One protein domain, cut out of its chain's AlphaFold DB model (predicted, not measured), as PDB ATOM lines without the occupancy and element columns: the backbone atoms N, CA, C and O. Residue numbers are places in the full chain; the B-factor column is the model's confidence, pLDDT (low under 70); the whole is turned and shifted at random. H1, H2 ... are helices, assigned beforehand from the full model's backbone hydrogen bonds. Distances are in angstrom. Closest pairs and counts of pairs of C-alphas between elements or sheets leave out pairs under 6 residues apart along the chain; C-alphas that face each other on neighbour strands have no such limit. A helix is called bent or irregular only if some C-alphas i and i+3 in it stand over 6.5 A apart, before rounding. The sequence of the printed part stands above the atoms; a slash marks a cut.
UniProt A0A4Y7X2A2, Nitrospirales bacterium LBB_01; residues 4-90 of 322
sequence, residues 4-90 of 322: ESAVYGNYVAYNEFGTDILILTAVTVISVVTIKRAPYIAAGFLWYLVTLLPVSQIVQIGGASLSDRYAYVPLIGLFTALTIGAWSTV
ATOM      1  N   GLU A   4     127.648 111.818 173.925       32.62
ATOM      2  CA  GLU A   4     126.866 111.208 172.837       32.62
ATOM      3  C   GLU A   4     127.448 111.478 171.438       32.62
ATOM      4  O   GLU A   4     127.276 110.664 170.534       32.62
ATOM      5  N   SER A   5     128.227 112.550 171.260       35.47
ATOM      6  CA  SER A   5     128.945 112.799 169.999       35.47
ATOM      7  C   SER A   5     130.116 111.832 169.763       35.47
ATOM      8  O   SER A   5     130.569 111.682 168.630       35.47
ATOM      9  N   ALA A   6     130.577 111.119 170.798       33.84
ATOM     10  CA  ALA A   6     131.699 110.187 170.694       33.84
ATOM     11  C   ALA A   6     131.350 108.875 169.969       33.84
ATOM     12  O   ALA A   6     132.251 108.207 169.470       33.84
ATOM     13  N   VAL A   7     130.063 108.515 169.867       39.97
ATOM     14  CA  VAL A   7     129.627 107.309 169.133       39.97
ATOM     15  C   VAL A   7     129.620 107.548 167.618       39.97
ATOM     16  O   VAL A   7     129.855 106.621 166.852       39.97
ATOM     17  N   TYR A   8     129.449 108.798 167.179       39.12
ATOM     18  CA  TYR A   8     129.458 109.172 165.758       39.12
ATOM     19  C   TYR A   8     130.757 109.865 165.304       39.12
ATOM     20  O   TYR A   8     130.900 110.186 164.130       39.12
ATOM     21  N   GLY A   9     131.695 110.128 166.221       35.91
ATOM     22  CA  GLY A   9     132.758 111.116 166.004       35.91
ATOM     23  C   GLY A   9     134.143 110.607 165.591       35.91
ATOM     24  O   GLY A   9     134.984 111.439 165.279       35.91
ATOM     25  N   ASN A  10     134.421 109.298 165.586       36.66
ATOM     26  CA  ASN A  10     135.812 108.807 165.513       36.66
ATOM     27  C   ASN A  10     136.159 107.893 164.321       36.66
ATOM     28  O   ASN A  10     137.196 107.236 164.357       36.66
ATOM     29  N   TYR A  11     135.347 107.862 163.262       42.53
ATOM     30  CA  TYR A  11     135.590 106.979 162.107       42.53
ATOM     31  C   TYR A  11     135.734 107.680 160.754       42.53
ATOM     32  O   TYR A  11     135.639 107.011 159.736       42.53
ATOM     33  N   VAL A  12     136.030 108.982 160.701       48.47
ATOM     34  CA  VAL A  12     136.540 109.547 159.441       48.47
ATOM     35  C   VAL A  12     138.049 109.358 159.448       48.47
ATOM     36  O   VAL A  12     138.794 110.134 160.049       48.47
ATOM     37  N   ALA A  13     138.500 108.244 158.874       48.00
ATOM     38  CA  ALA A  13     139.920 107.951 158.769       48.00
ATOM     39  C   ALA A  13     140.599 109.101 158.009       48.00
ATOM     40  O   ALA A  13     140.113 109.527 156.966       48.00
ATOM     41  N   TYR A  14     141.746 109.596 158.482       55.22
ATOM     42  CA  TYR A  14     142.514 110.657 157.804       55.22
ATOM     43  C   TYR A  14     142.761 110.383 156.303       55.22
ATOM     44  O   TYR A  14     142.930 111.315 155.518       55.22
ATOM     45  N   ASN A  15     142.742 109.110 155.900       57.47
ATOM     46  CA  ASN A  15     142.853 108.675 154.510       57.47
ATOM     47  C   ASN A  15     141.644 109.075 153.641       57.47
ATOM     48  O   ASN A  15     141.839 109.369 152.467       57.47
ATOM     49  N   GLU A  16     140.434 109.131 154.203       60.34
ATOM     50  CA  GLU A  16     139.203 109.510 153.488       60.34
ATOM     51  C   GLU A  16     139.198 111.009 153.155       60.34
ATOM     52  O   GLU A  16     138.957 111.402 152.013       60.34
ATOM     53  N   PHE A  17     139.628 111.853 154.100       72.62
ATOM     54  CA  PHE A  17     139.806 113.287 153.847       72.62
ATOM     55  C   PHE A  17     140.814 113.566 152.724       72.62
ATOM     56  O   PHE A  17     140.612 114.469 151.908       72.62
ATOM     57  N   GLY A  18     141.903 112.794 152.659       81.56
ATOM     58  CA  GLY A  18     142.902 112.923 151.601       81.56
ATOM     59  C   GLY A  18     142.341 112.583 150.218       81.56
ATOM     60  O   GLY A  18     142.585 113.316 149.257       81.56
ATOM     61  N   THR A  19     141.559 111.506 150.110       85.25
ATOM     62  CA  THR A  19     140.937 111.103 148.841       85.25
ATOM     63  C   THR A  19     139.892 112.103 148.359       85.25
ATOM     64  O   THR A  19     139.872 112.423 147.169       85.25
ATOM     65  N   ASP A  20     139.092 112.665 149.261       85.12
ATOM     66  CA  ASP A  20     138.036 113.615 148.901       85.12
ATOM     67  C   ASP A  20     138.611 114.927 148.361       85.12
ATOM     68  O   ASP A  20     138.160 115.439 147.331       85.12
ATOM     69  N   ILE A  21     139.669 115.441 148.997       88.81
ATOM     70  CA  ILE A  21     140.380 116.641 148.535       88.81
ATOM     71  C   ILE A  21     140.995 116.402 147.152       88.81
ATOM     72  O   ILE A  21     140.924 117.280 146.286       88.81
ATOM     73  N   LEU A  22     141.572 115.220 146.914       92.19
ATOM     74  CA  LEU A  22     142.135 114.861 145.610       92.19
ATOM     75  C   LEU A  22     141.056 114.807 144.523       92.19
ATOM     76  O   LEU A  22     141.255 115.383 143.452       92.19
ATOM     77  N   ILE A  23     139.909 114.178 144.797       90.88
ATOM     78  CA  ILE A  23     138.783 114.105 143.854       90.88
ATOM     79  C   ILE A  23     138.253 115.508 143.553       90.88
ATOM     80  O   ILE A  23     138.114 115.876 142.384       90.88
ATOM     81  N   LEU A  24     138.016 116.321 144.584       90.94
ATOM     82  CA  LEU A  24     137.516 117.684 144.421       90.94
ATOM     83  C   LEU A  24     138.490 118.544 143.607       90.94
ATOM     84  O   LEU A  24     138.074 119.274 142.703       90.94
ATOM     85  N   THR A  25     139.790 118.422 143.878       93.69
ATOM     86  CA  THR A  25     140.838 119.128 143.132       93.69
ATOM     87  C   THR A  25     140.859 118.676 141.674       93.69
ATOM     88  O   THR A  25     140.843 119.516 140.777       93.69
ATOM     89  N   ALA A  26     140.821 117.368 141.412       94.38
ATOM     90  CA  ALA A  26     140.808 116.827 140.057       94.38
ATOM     91  C   ALA A  26     139.585 117.305 139.255       94.38
ATOM     92  O   ALA A  26     139.743 117.794 138.135       94.38
ATOM     93  N   VAL A  27     138.380 117.242 139.831       93.25
ATOM     94  CA  VAL A  27     137.145 117.716 139.180       93.25
ATOM     95  C   VAL A  27     137.193 119.226 138.934       93.25
ATOM     96  O   VAL A  27     136.772 119.689 137.871       93.25
ATOM     97  N   THR A  28     137.770 119.996 139.861       95.12
ATOM     98  CA  THR A  28     137.980 121.441 139.691       95.12
ATOM     99  C   THR A  28     138.927 121.728 138.527       95.12
ATOM    100  O   THR A  28     138.587 122.517 137.644       95.12
ATOM    101  N   VAL A  29     140.084 121.059 138.468       96.38
ATOM    102  CA  VAL A  29     141.053 121.231 137.374       96.38
ATOM    103  C   VAL A  29     140.432 120.843 136.035       96.38
ATOM    104  O   VAL A  29     140.535 121.616 135.085       96.38
ATOM    105  N   ILE A  30     139.745 119.697 135.955       94.94
ATOM    106  CA  ILE A  30     139.051 119.264 134.733       94.94
ATOM    107  C   ILE A  30     138.049 120.335 134.300       94.94
ATOM    108  O   ILE A  30     138.112 120.787 133.160       94.94
ATOM    109  N   SER A  31     137.196 120.807 135.214       94.19
ATOM    110  CA  SER A  31     136.186 121.835 134.935       94.19
ATOM    111  C   SER A  31     136.794 123.116 134.356       94.19
ATOM    112  O   SER A  31     136.258 123.667 133.395       94.19
ATOM    113  N   VAL A  32     137.930 123.569 134.897       95.75
ATOM    114  CA  VAL A  32     138.640 124.768 134.421       95.75
ATOM    115  C   VAL A  32     139.304 124.523 133.066       95.75
ATOM    116  O   VAL A  32     139.118 125.308 132.136       95.75
ATOM    117  N   VAL A  33     140.050 123.426 132.917       96.75
ATOM    118  CA  VAL A  33     140.789 123.107 131.684       96.75
ATOM    119  C   VAL A  33     139.833 122.877 130.511       96.75
ATOM    120  O   VAL A  33     140.116 123.292 129.384       96.75
ATOM    121  N   THR A  34     138.677 122.257 130.752       94.75
ATOM    122  CA  THR A  34     137.702 121.957 129.701       94.75
ATOM    123  C   THR A  34     136.662 123.052 129.497       94.75
ATOM    124  O   THR A  34     135.827 122.892 128.612       94.75
ATOM    125  N   ILE A  35     136.699 124.175 130.224       95.88
ATOM    126  CA  ILE A  35     135.605 125.168 130.243       95.88
ATOM    127  C   ILE A  35     135.203 125.686 128.853       95.88
ATOM    128  O   ILE A  35     134.026 125.903 128.585       95.88
ATOM    129  N   LYS A  36     136.165 125.829 127.931       95.44
ATOM    130  CA  LYS A  36     135.901 126.279 126.552       95.44
ATOM    131  C   LYS A  36     135.413 125.163 125.620       95.44
ATOM    132  O   LYS A  36     134.774 125.461 124.618       95.44
ATOM    133  N   ARG A  37     135.745 123.899 125.905       94.19
ATOM    134  CA  ARG A  37     135.427 122.734 125.050       94.19
ATOM    135  C   ARG A  37     134.177 121.983 125.510       94.19
ATOM    136  O   ARG A  37     133.432 121.471 124.687       94.19
ATOM    137  N   ALA A  38     133.961 121.924 126.817       94.31
ATOM    138  CA  ALA A  38     132.868 121.235 127.485       94.31
ATOM    139  C   ALA A  38     132.342 122.111 128.642       94.31
ATOM    140  O   ALA A  38     132.509 121.761 129.814       94.31
ATOM    141  N   PRO A  39     131.720 123.270 128.341       95.25
ATOM    142  CA  PRO A  39     131.249 124.211 129.362       95.25
ATOM    143  C   PRO A  39     130.213 123.599 130.317       95.25
ATOM    144  O   PRO A  39     130.099 124.040 131.458       95.25
ATOM    145  N   TYR A  40     129.499 122.551 129.889       94.62
ATOM    146  CA  TYR A  40     128.537 121.824 130.719       94.62
ATOM    147  C   TYR A  40     129.178 121.153 131.949       94.62
ATOM    148  O   TYR A  40     128.501 121.013 132.963       94.62
ATOM    149  N   ILE A  41     130.469 120.786 131.896       95.12
ATOM    150  CA  ILE A  41     131.198 120.229 133.051       95.12
ATOM    151  C   ILE A  41     131.356 121.306 134.125       95.12
ATOM    152  O   ILE A  41     130.964 121.100 135.272       95.12
ATOM    153  N   ALA A  42     131.849 122.485 133.734       96.00
ATOM    154  CA  ALA A  42     132.004 123.615 134.642       96.00
ATOM    155  C   ALA A  42     130.653 124.111 135.176       96.00
ATOM    156  O   ALA A  42     130.533 124.382 136.367       96.00
ATOM    157  N   ALA A  43     129.624 124.183 134.326       96.31
ATOM    158  CA  ALA A  43     128.281 124.587 134.738       96.31
ATOM    159  C   ALA A  43     127.672 123.615 135.764       96.31
ATOM    160  O   ALA A  43     127.161 124.054 136.793       96.31
ATOM    161  N   GLY A  44     127.763 122.301 135.524       96.62
ATOM    162  CA  GLY A  44     127.265 121.286 136.453       96.62
ATOM    163  C   GLY A  44     128.027 121.258 137.779       96.62
ATOM    164  O   GLY A  44     127.415 121.130 138.839       96.62
ATOM    165  N   PHE A  45     129.349 121.444 137.737       96.19
ATOM    166  CA  PHE A  45     130.177 121.508 138.940       96.19
ATOM    167  C   PHE A  45     129.928 122.787 139.756       96.19
ATOM    168  O   PHE A  45     129.784 122.716 140.975       96.19
ATOM    169  N   LEU A  46     129.779 123.946 139.105       96.06
ATOM    170  CA  LEU A  46     129.400 125.192 139.779       96.06
ATOM    171  C   LEU A  46     128.006 125.100 140.404       96.06
ATOM    172  O   LEU A  46     127.828 125.541 141.537       96.06
ATOM    173  N   TRP A  47     127.038 124.494 139.708       96.44
ATOM    174  CA  TRP A  47     125.717 124.226 140.278       96.44
ATOM    175  C   TRP A  47     125.825 123.395 141.556       96.44
ATOM    176  O   TRP A  47     125.250 123.775 142.577       96.44
ATOM    177  N   TYR A  48     126.578 122.290 141.508       94.75
ATOM    178  CA  TYR A  48     126.813 121.430 142.665       94.75
ATOM    179  C   TYR A  48     127.389 122.229 143.837       94.75
ATOM    180  O   TYR A  48     126.796 122.222 144.906       94.75
ATOM    181  N   LEU A  49     128.471 122.989 143.629       93.50
ATOM    182  CA  LEU A  49     129.096 123.782 144.692       93.50
ATOM    183  C   LEU A  49     128.136 124.818 145.291       93.50
ATOM    184  O   LEU A  49     127.992 124.886 146.507       93.50
ATOM    185  N   VAL A  50     127.450 125.599 144.450       93.88
ATOM    186  CA  VAL A  50     126.547 126.669 144.906       93.88
ATOM    187  C   VAL A  50     125.362 126.104 145.686       93.88
ATOM    188  O   VAL A  50     125.014 126.623 146.744       93.88
ATOM    189  N   THR A  51     124.741 125.039 145.182       92.31
ATOM    190  CA  THR A  51     123.555 124.449 145.819       92.31
ATOM    191  C   THR A  51     123.899 123.527 146.984       92.31
ATOM    192  O   THR A  51     123.037 123.289 147.828       92.31
ATOM    193  N   LEU A  52     125.148 123.060 147.091       89.38
ATOM    194  CA  LEU A  52     125.641 122.330 148.258       89.38
ATOM    195  C   LEU A  52     125.812 123.254 149.466       89.38
ATOM    196  O   LEU A  52     125.524 122.828 150.578       89.38
ATOM    197  N   LEU A  53     126.218 124.516 149.278       87.31
ATOM    198  CA  LEU A  53     126.438 125.470 150.378       87.31
ATOM    199  C   LEU A  53     125.304 125.503 151.424       87.31
ATOM    200  O   LEU A  53     125.610 125.288 152.598       87.31
ATOM    201  N   PRO A  54     124.017 125.697 151.067       83.12
ATOM    202  CA  PRO A  54     122.938 125.744 152.058       83.12
ATOM    203  C   PRO A  54     122.676 124.407 152.768       83.12
ATOM    204  O   PRO A  54     122.124 124.409 153.864       83.12
ATOM    205  N   VAL A  55     123.054 123.272 152.173       82.12
ATOM    206  CA  VAL A  55     122.780 121.923 152.709       82.12
ATOM    207  C   VAL A  55     124.019 121.245 153.306       82.12
ATOM    208  O   VAL A  55     123.900 120.214 153.960       82.12
ATOM    209  N   SER A  56     125.196 121.853 153.130       80.12
ATOM    210  CA  SER A  56     126.499 121.404 153.644       80.12
ATOM    211  C   SER A  56     126.616 121.465 155.165       80.12
ATOM    212  O   SER A  56     127.567 120.940 155.732       80.12
ATOM    213  N   GLN A  57     125.667 122.138 155.823       76.00
ATOM    214  CA  GLN A  57     125.657 122.374 157.265       76.00
ATOM    215  C   GLN A  57     126.901 123.102 157.801       76.00
ATOM    216  O   GLN A  57     127.161 123.060 159.002       76.00
ATOM    217  N   ILE A  58     127.620 123.845 156.944       77.38
ATOM    218  CA  ILE A  58     128.623 124.837 157.383       77.38
ATOM    219  C   ILE A  58     127.983 125.812 158.384       77.38
ATOM    220  O   ILE A  58     128.594 126.181 159.384       77.38
ATOM    221  N   VAL A  59     126.720 126.176 158.140       73.88
ATOM    222  CA  VAL A  59     125.828 126.762 159.143       73.88
ATOM    223  C   VAL A  59     124.843 125.674 159.564       73.88
ATOM    224  O   VAL A  59     123.987 125.274 158.775       73.88
ATOM    225  N   GLN A  60     124.984 125.158 160.784       64.50
ATOM    226  CA  GLN A  60     124.113 124.103 161.303       64.50
ATOM    227  C   GLN A  60     122.702 124.645 161.557       64.50
ATOM    228  O   GLN A  60     122.517 125.593 162.320       64.50
ATOM    229  N   ILE A  61     121.698 124.019 160.938       62.69
ATOM    230  CA  ILE A  61     120.278 124.297 161.182       62.69
ATOM    231  C   ILE A  61     119.655 123.020 161.758       62.69
ATOM    232  O   ILE A  61     119.268 122.113 161.024       62.69
ATOM    233  N   GLY A  62     119.561 122.948 163.087       62.97
ATOM    234  CA  GLY A  62     119.059 121.774 163.813       62.97
ATOM    235  C   GLY A  62     120.157 120.786 164.233       62.97
ATOM    236  O   GLY A  62     121.341 121.091 164.162       62.97
ATOM    237  N   GLY A  63     119.756 119.608 164.725       57.53
ATOM    238  CA  GLY A  63     120.657 118.598 165.308       57.53
ATOM    239  C   GLY A  63     121.130 117.487 164.360       57.53
ATOM    240  O   GLY A  63     121.646 116.478 164.830       57.53
ATOM    241  N   ALA A  64     120.917 117.609 163.047       56.16
ATOM    242  CA  ALA A  64     121.378 116.605 162.085       56.16
ATOM    243  C   ALA A  64     122.879 116.797 161.801       56.16
ATOM    244  O   ALA A  64     123.281 117.902 161.456       56.16
ATOM    245  N   SER A  65     123.715 115.754 161.897       50.22
ATOM    246  CA  SER A  65     125.155 115.881 161.580       50.22
ATOM    247  C   SER A  65     125.439 115.834 160.072       50.22
ATOM    248  O   SER A  65     126.276 116.588 159.586       50.22
ATOM    249  N   LEU A  66     124.678 115.042 159.309       55.34
ATOM    250  CA  LEU A  66     124.646 115.035 157.845       55.34
ATOM    251  C   LEU A  66     123.196 115.036 157.364       55.34
ATOM    252  O   LEU A  66     122.345 114.322 157.894       55.34
ATOM    253  N   SER A  67     122.916 115.845 156.346       57.22
ATOM    254  CA  SER A  67     121.594 115.933 155.732       57.22
ATOM    255  C   SER A  67     121.640 115.470 154.277       57.22
ATOM    256  O   SER A  67     121.214 116.191 153.377       57.22
ATOM    257  N   ASP A  68     122.114 114.242 154.043       67.19
ATOM    258  CA  ASP A  68     122.211 113.624 152.704       67.19
ATOM    259  C   ASP A  68     120.870 113.621 151.966       67.19
ATOM    260  O   ASP A  68     120.810 113.702 150.738       67.19
ATOM    261  N   ARG A  69     119.767 113.642 152.725       70.81
ATOM    262  CA  ARG A  69     118.411 113.808 152.199       70.81
ATOM    263  C   ARG A  69     118.210 115.078 151.371       70.81
ATOM    264  O   ARG A  69     117.223 115.128 150.655       70.81
ATOM    265  N   TYR A  70     119.086 116.082 151.458       78.62
ATOM    266  CA  TYR A  70     119.025 117.309 150.653       78.62
ATOM    267  C   TYR A  70     120.052 117.355 149.514       78.62
ATOM    268  O   TYR A  70     120.057 118.308 148.735       78.62
ATOM    269  N   ALA A  71     120.888 116.322 149.358       85.50
ATOM    270  CA  ALA A  71     121.904 116.269 148.308       85.50
ATOM    271  C   ALA A  71     121.313 116.152 146.891       85.50
ATOM    272  O   ALA A  71     122.016 116.391 145.912       85.50
ATOM    273  N   TYR A  72     120.018 115.845 146.750       88.94
ATOM    274  CA  TYR A  72     119.380 115.706 145.441       88.94
ATOM    275  C   TYR A  72     119.453 116.989 144.598       88.94
ATOM    276  O   TYR A  72     119.667 116.880 143.395       88.94
ATOM    277  N   VAL A  73     119.344 118.191 145.192       91.81
ATOM    278  CA  VAL A  73     119.466 119.463 144.442       91.81
ATOM    279  C   VAL A  73     120.898 119.688 143.932       91.81
ATOM    280  O   VAL A  73     121.049 119.928 142.730       91.81
ATOM    281  N   PRO A  74     121.952 119.550 144.767       93.25
ATOM    282  CA  PRO A  74     123.337 119.523 144.292       93.25
ATOM    283  C   PRO A  74     123.604 118.520 143.174       93.25
ATOM    284  O   PRO A  74     124.226 118.864 142.163       93.25
ATOM    285  N   LEU A  75     123.113 117.289 143.321       93.69
ATOM    286  CA  LEU A  75     123.390 116.206 142.380       93.69
ATOM    287  C   LEU A  75     122.804 116.445 140.979       93.69
ATOM    288  O   LEU A  75     123.347 115.908 140.014       93.69
ATOM    289  N   ILE A  76     121.776 117.292 140.822       95.12
ATOM    290  CA  ILE A  76     121.237 117.675 139.500       95.12
ATOM    291  C   ILE A  76     122.342 118.231 138.594       95.12
ATOM    292  O   ILE A  76     122.407 117.871 137.416       95.12
ATOM    293  N   GLY A  77     123.233 119.069 139.133       95.50
ATOM    294  CA  GLY A  77     124.330 119.664 138.369       95.50
ATOM    295  C   GLY A  77     125.297 118.609 137.834       95.50
ATOM    296  O   GLY A  77     125.599 118.585 136.638       95.50
ATOM    297  N   LEU A  78     125.714 117.680 138.698       94.12
ATOM    298  CA  LEU A  78     126.617 116.589 138.322       94.12
ATOM    299  C   LEU A  78     125.965 115.636 137.313       94.12
ATOM    300  O   LEU A  78     126.578 115.314 136.297       94.12
ATOM    301  N   PHE A  79     124.708 115.236 137.526       94.00
ATOM    302  CA  PHE A  79     123.994 114.374 136.581       94.00
ATOM    303  C   PHE A  79     123.747 115.057 135.234       94.00
ATOM    304  O   PHE A  79     123.834 114.404 134.194       94.00
ATOM    305  N   THR A  80     123.518 116.371 135.210       93.38
ATOM    306  CA  THR A  80     123.397 117.131 133.957       93.38
ATOM    307  C   THR A  80     124.721 117.127 133.189       93.38
ATOM    308  O   THR A  80     124.746 116.826 131.996       93.38
ATOM    309  N   ALA A  81     125.845 117.381 133.869       95.06
ATOM    310  CA  ALA A  81     127.163 117.317 133.242       95.06
ATOM    311  C   ALA A  81     127.477 115.913 132.694       95.06
ATOM    312  O   ALA A  81     127.942 115.782 131.561       95.06
ATOM    313  N   LEU A  82     127.175 114.865 133.469       93.31
ATOM    314  CA  LEU A  82     127.391 113.471 133.075       93.31
ATOM    315  C   LEU A  82     126.514 113.053 131.891       93.31
ATOM    316  O   LEU A  82     127.008 112.405 130.973       93.31
ATOM    317  N   THR A  83     125.235 113.427 131.881       91.31
ATOM    318  CA  THR A  83     124.298 113.059 130.806       91.31
ATOM    319  C   THR A  83     124.646 113.747 129.487       91.31
ATOM    320  O   THR A  83     124.712 113.075 128.458       91.31
ATOM    321  N   ILE A  84     124.950 115.051 129.508       94.25
ATOM    322  CA  ILE A  84     125.411 115.785 128.318       94.25
ATOM    323  C   ILE A  84     126.760 115.232 127.844       94.25
ATOM    324  O   ILE A  84     126.941 114.994 126.649       94.25
ATOM    325  N   GLY A  85     127.689 114.980 128.771       92.44
ATOM    326  CA  GLY A  85     128.996 114.402 128.465       92.44
ATOM    327  C   GLY A  85     128.885 113.034 127.800       92.44
ATOM    328  O   GLY A  85     129.423 112.840 126.710       92.44
ATOM    329  N   ALA A  86     128.118 112.117 128.391       90.31
ATOM    330  CA  ALA A  86     127.855 110.801 127.820       90.31
ATOM    331  C   ALA A  86     127.223 110.913 126.426       90.31
ATOM    332  O   ALA A  86     127.712 110.294 125.479       90.31
ATOM    333  N   TRP A  87     126.200 111.761 126.267       91.50
ATOM    334  CA  TRP A  87     125.531 111.974 124.983       91.50
ATOM    335  C   TRP A  87     126.465 112.537 123.904       91.50
ATOM    336  O   TRP A  87     126.374 112.130 122.750       91.50
ATOM    337  N   SER A  88     127.415 113.404 124.268       91.38
ATOM    338  CA  SER A  88     128.376 113.985 123.317       91.38
ATOM    339  C   SER A  88     129.301 112.953 122.654       91.38
ATOM    340  O   SER A  88     129.854 113.219 121.588       91.38
ATOM    341  N   THR A  89     129.437 111.762 123.246       90.75
ATOM    342  CA  THR A  89     130.206 110.633 122.686       90.75
ATOM    343  C   THR A  89     129.359 109.684 121.826       90.75
ATOM    344  O   THR A  89     129.887 108.767 121.183       90.75
ATOM    345  N   VAL A  90     128.038 109.885 121.797       94.56
ATOM    346  CA  VAL A  90     127.111 109.069 121.013       94.56
ATOM    347  C   VAL A  90     127.141 109.518 119.554       94.56
ATOM    348  O   VAL A  90     126.935 110.676 119.206       94.56
TER     349      VAL A  90
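AT A GLANCE: This is residues 4 to 90 of the 322 residues of a protein of Nitrospirales bacterium LBB_01 (UniProt A0A4Y7X2A2). Two helices, H2 and H3, pack side by side as a close antiparallel pair, and a third, H1, splays away from H2 as the free arm of an open V whose closed corner is at the last residues of H1 and the first residues of H2. Residues 9 to 23, from the tail before H1 into its first part, stick out on their own, and residues 58 to 64 stick out as part of the long loop that joins H2 to H3. The printed part has 87 residues with three named helices, in the order H1, H2, H3 along the chain, and no named strand; the class is all helix. The whole is loose, with a radius of gyration of the C-alphas of 15.8 A, and elongated, spanning 51 by 27 by 22 A.

IN THESE COORDINATES: The printed part begins at Glu 4, with C-alpha 4 at (126.866, 111.208, 172.837), and residues 4 to 13 come before the first named helix. H1 is residues 14 to 33, Tyr 14 to Val 33, the longest helix with 20 residues. It begins at C-alpha 14 at (142.514, 110.657, 157.804) and measures 29.0 A from first to last C-alpha. After a tight link of 5 residues comes H2, residues 39 to 52, Pro 39 to Leu 52, 14 residues and 19.8 A from first to last C-alpha. Residues 53 to 71 then hold no named element. H3 is residues 72 to 88, Tyr 72 to Ser 88, 17 residues and 23.9 A from first to last C-alpha, ending at C-alpha 88 at (128.376, 113.985, 123.317). H3 is neither bent nor irregular, but only just: C-alphas 74 and 77 are 6.0 A apart. Two residues, Thr 89 and Val 90, follow it.

HOW THE PARTS SIT: H1 and H2 touch, with 7 pairs of C-alphas within 8 A. H1 touches H2 with residues 27 to 32 alone, and H2 touches H1 with residues 39 to 45 alone. Their closest C-alphas are those of Ser 31 and Ala 42, 4.6 A apart, while their centres are 14.5 A apart. They run opposite ways at a steep tilt of 42 degrees and form a helical hairpin. H2 and H3 touch with 36 pairs of C-alphas within 8 A. The closest are those of Gly 44 and Gly 77, 3.9 A apart, and the two centres are 9.2 A apart. They run opposite ways at a shallow tilt of 10 degrees and form a second helical hairpin. H1 and H3 are apart. In H1 and H2 every pair of O i and N i+4 is within hydrogen-bond range; in H3 11 of 13 such pairs are.

THE WHOLE: The two C-alphas farthest apart are those of Glu 4 and Val 90, the first and last printed residues, at 51.9 A. Without the stretches that stand free, residues 9 to 23, of which 14 to 23 belong to H1, and residues 58 to 64, the body has 65 residues, spans 50 by 21 by 19 A and has a radius of gyration of 14.6 A. The printed part has no cut. The link from H1 to H2 is tight; the link from H2 to H3 is long, with 19 residues, whose C-alphas lie 9 to 22 A from the mean of all C-alphas. The mean pLDDT of the printed part is 80.5. It is under 70 in 22 residues, 4 to 16 and 60 to 68, while the mean is 86 in H1, 95 in H2 and 93 in H3.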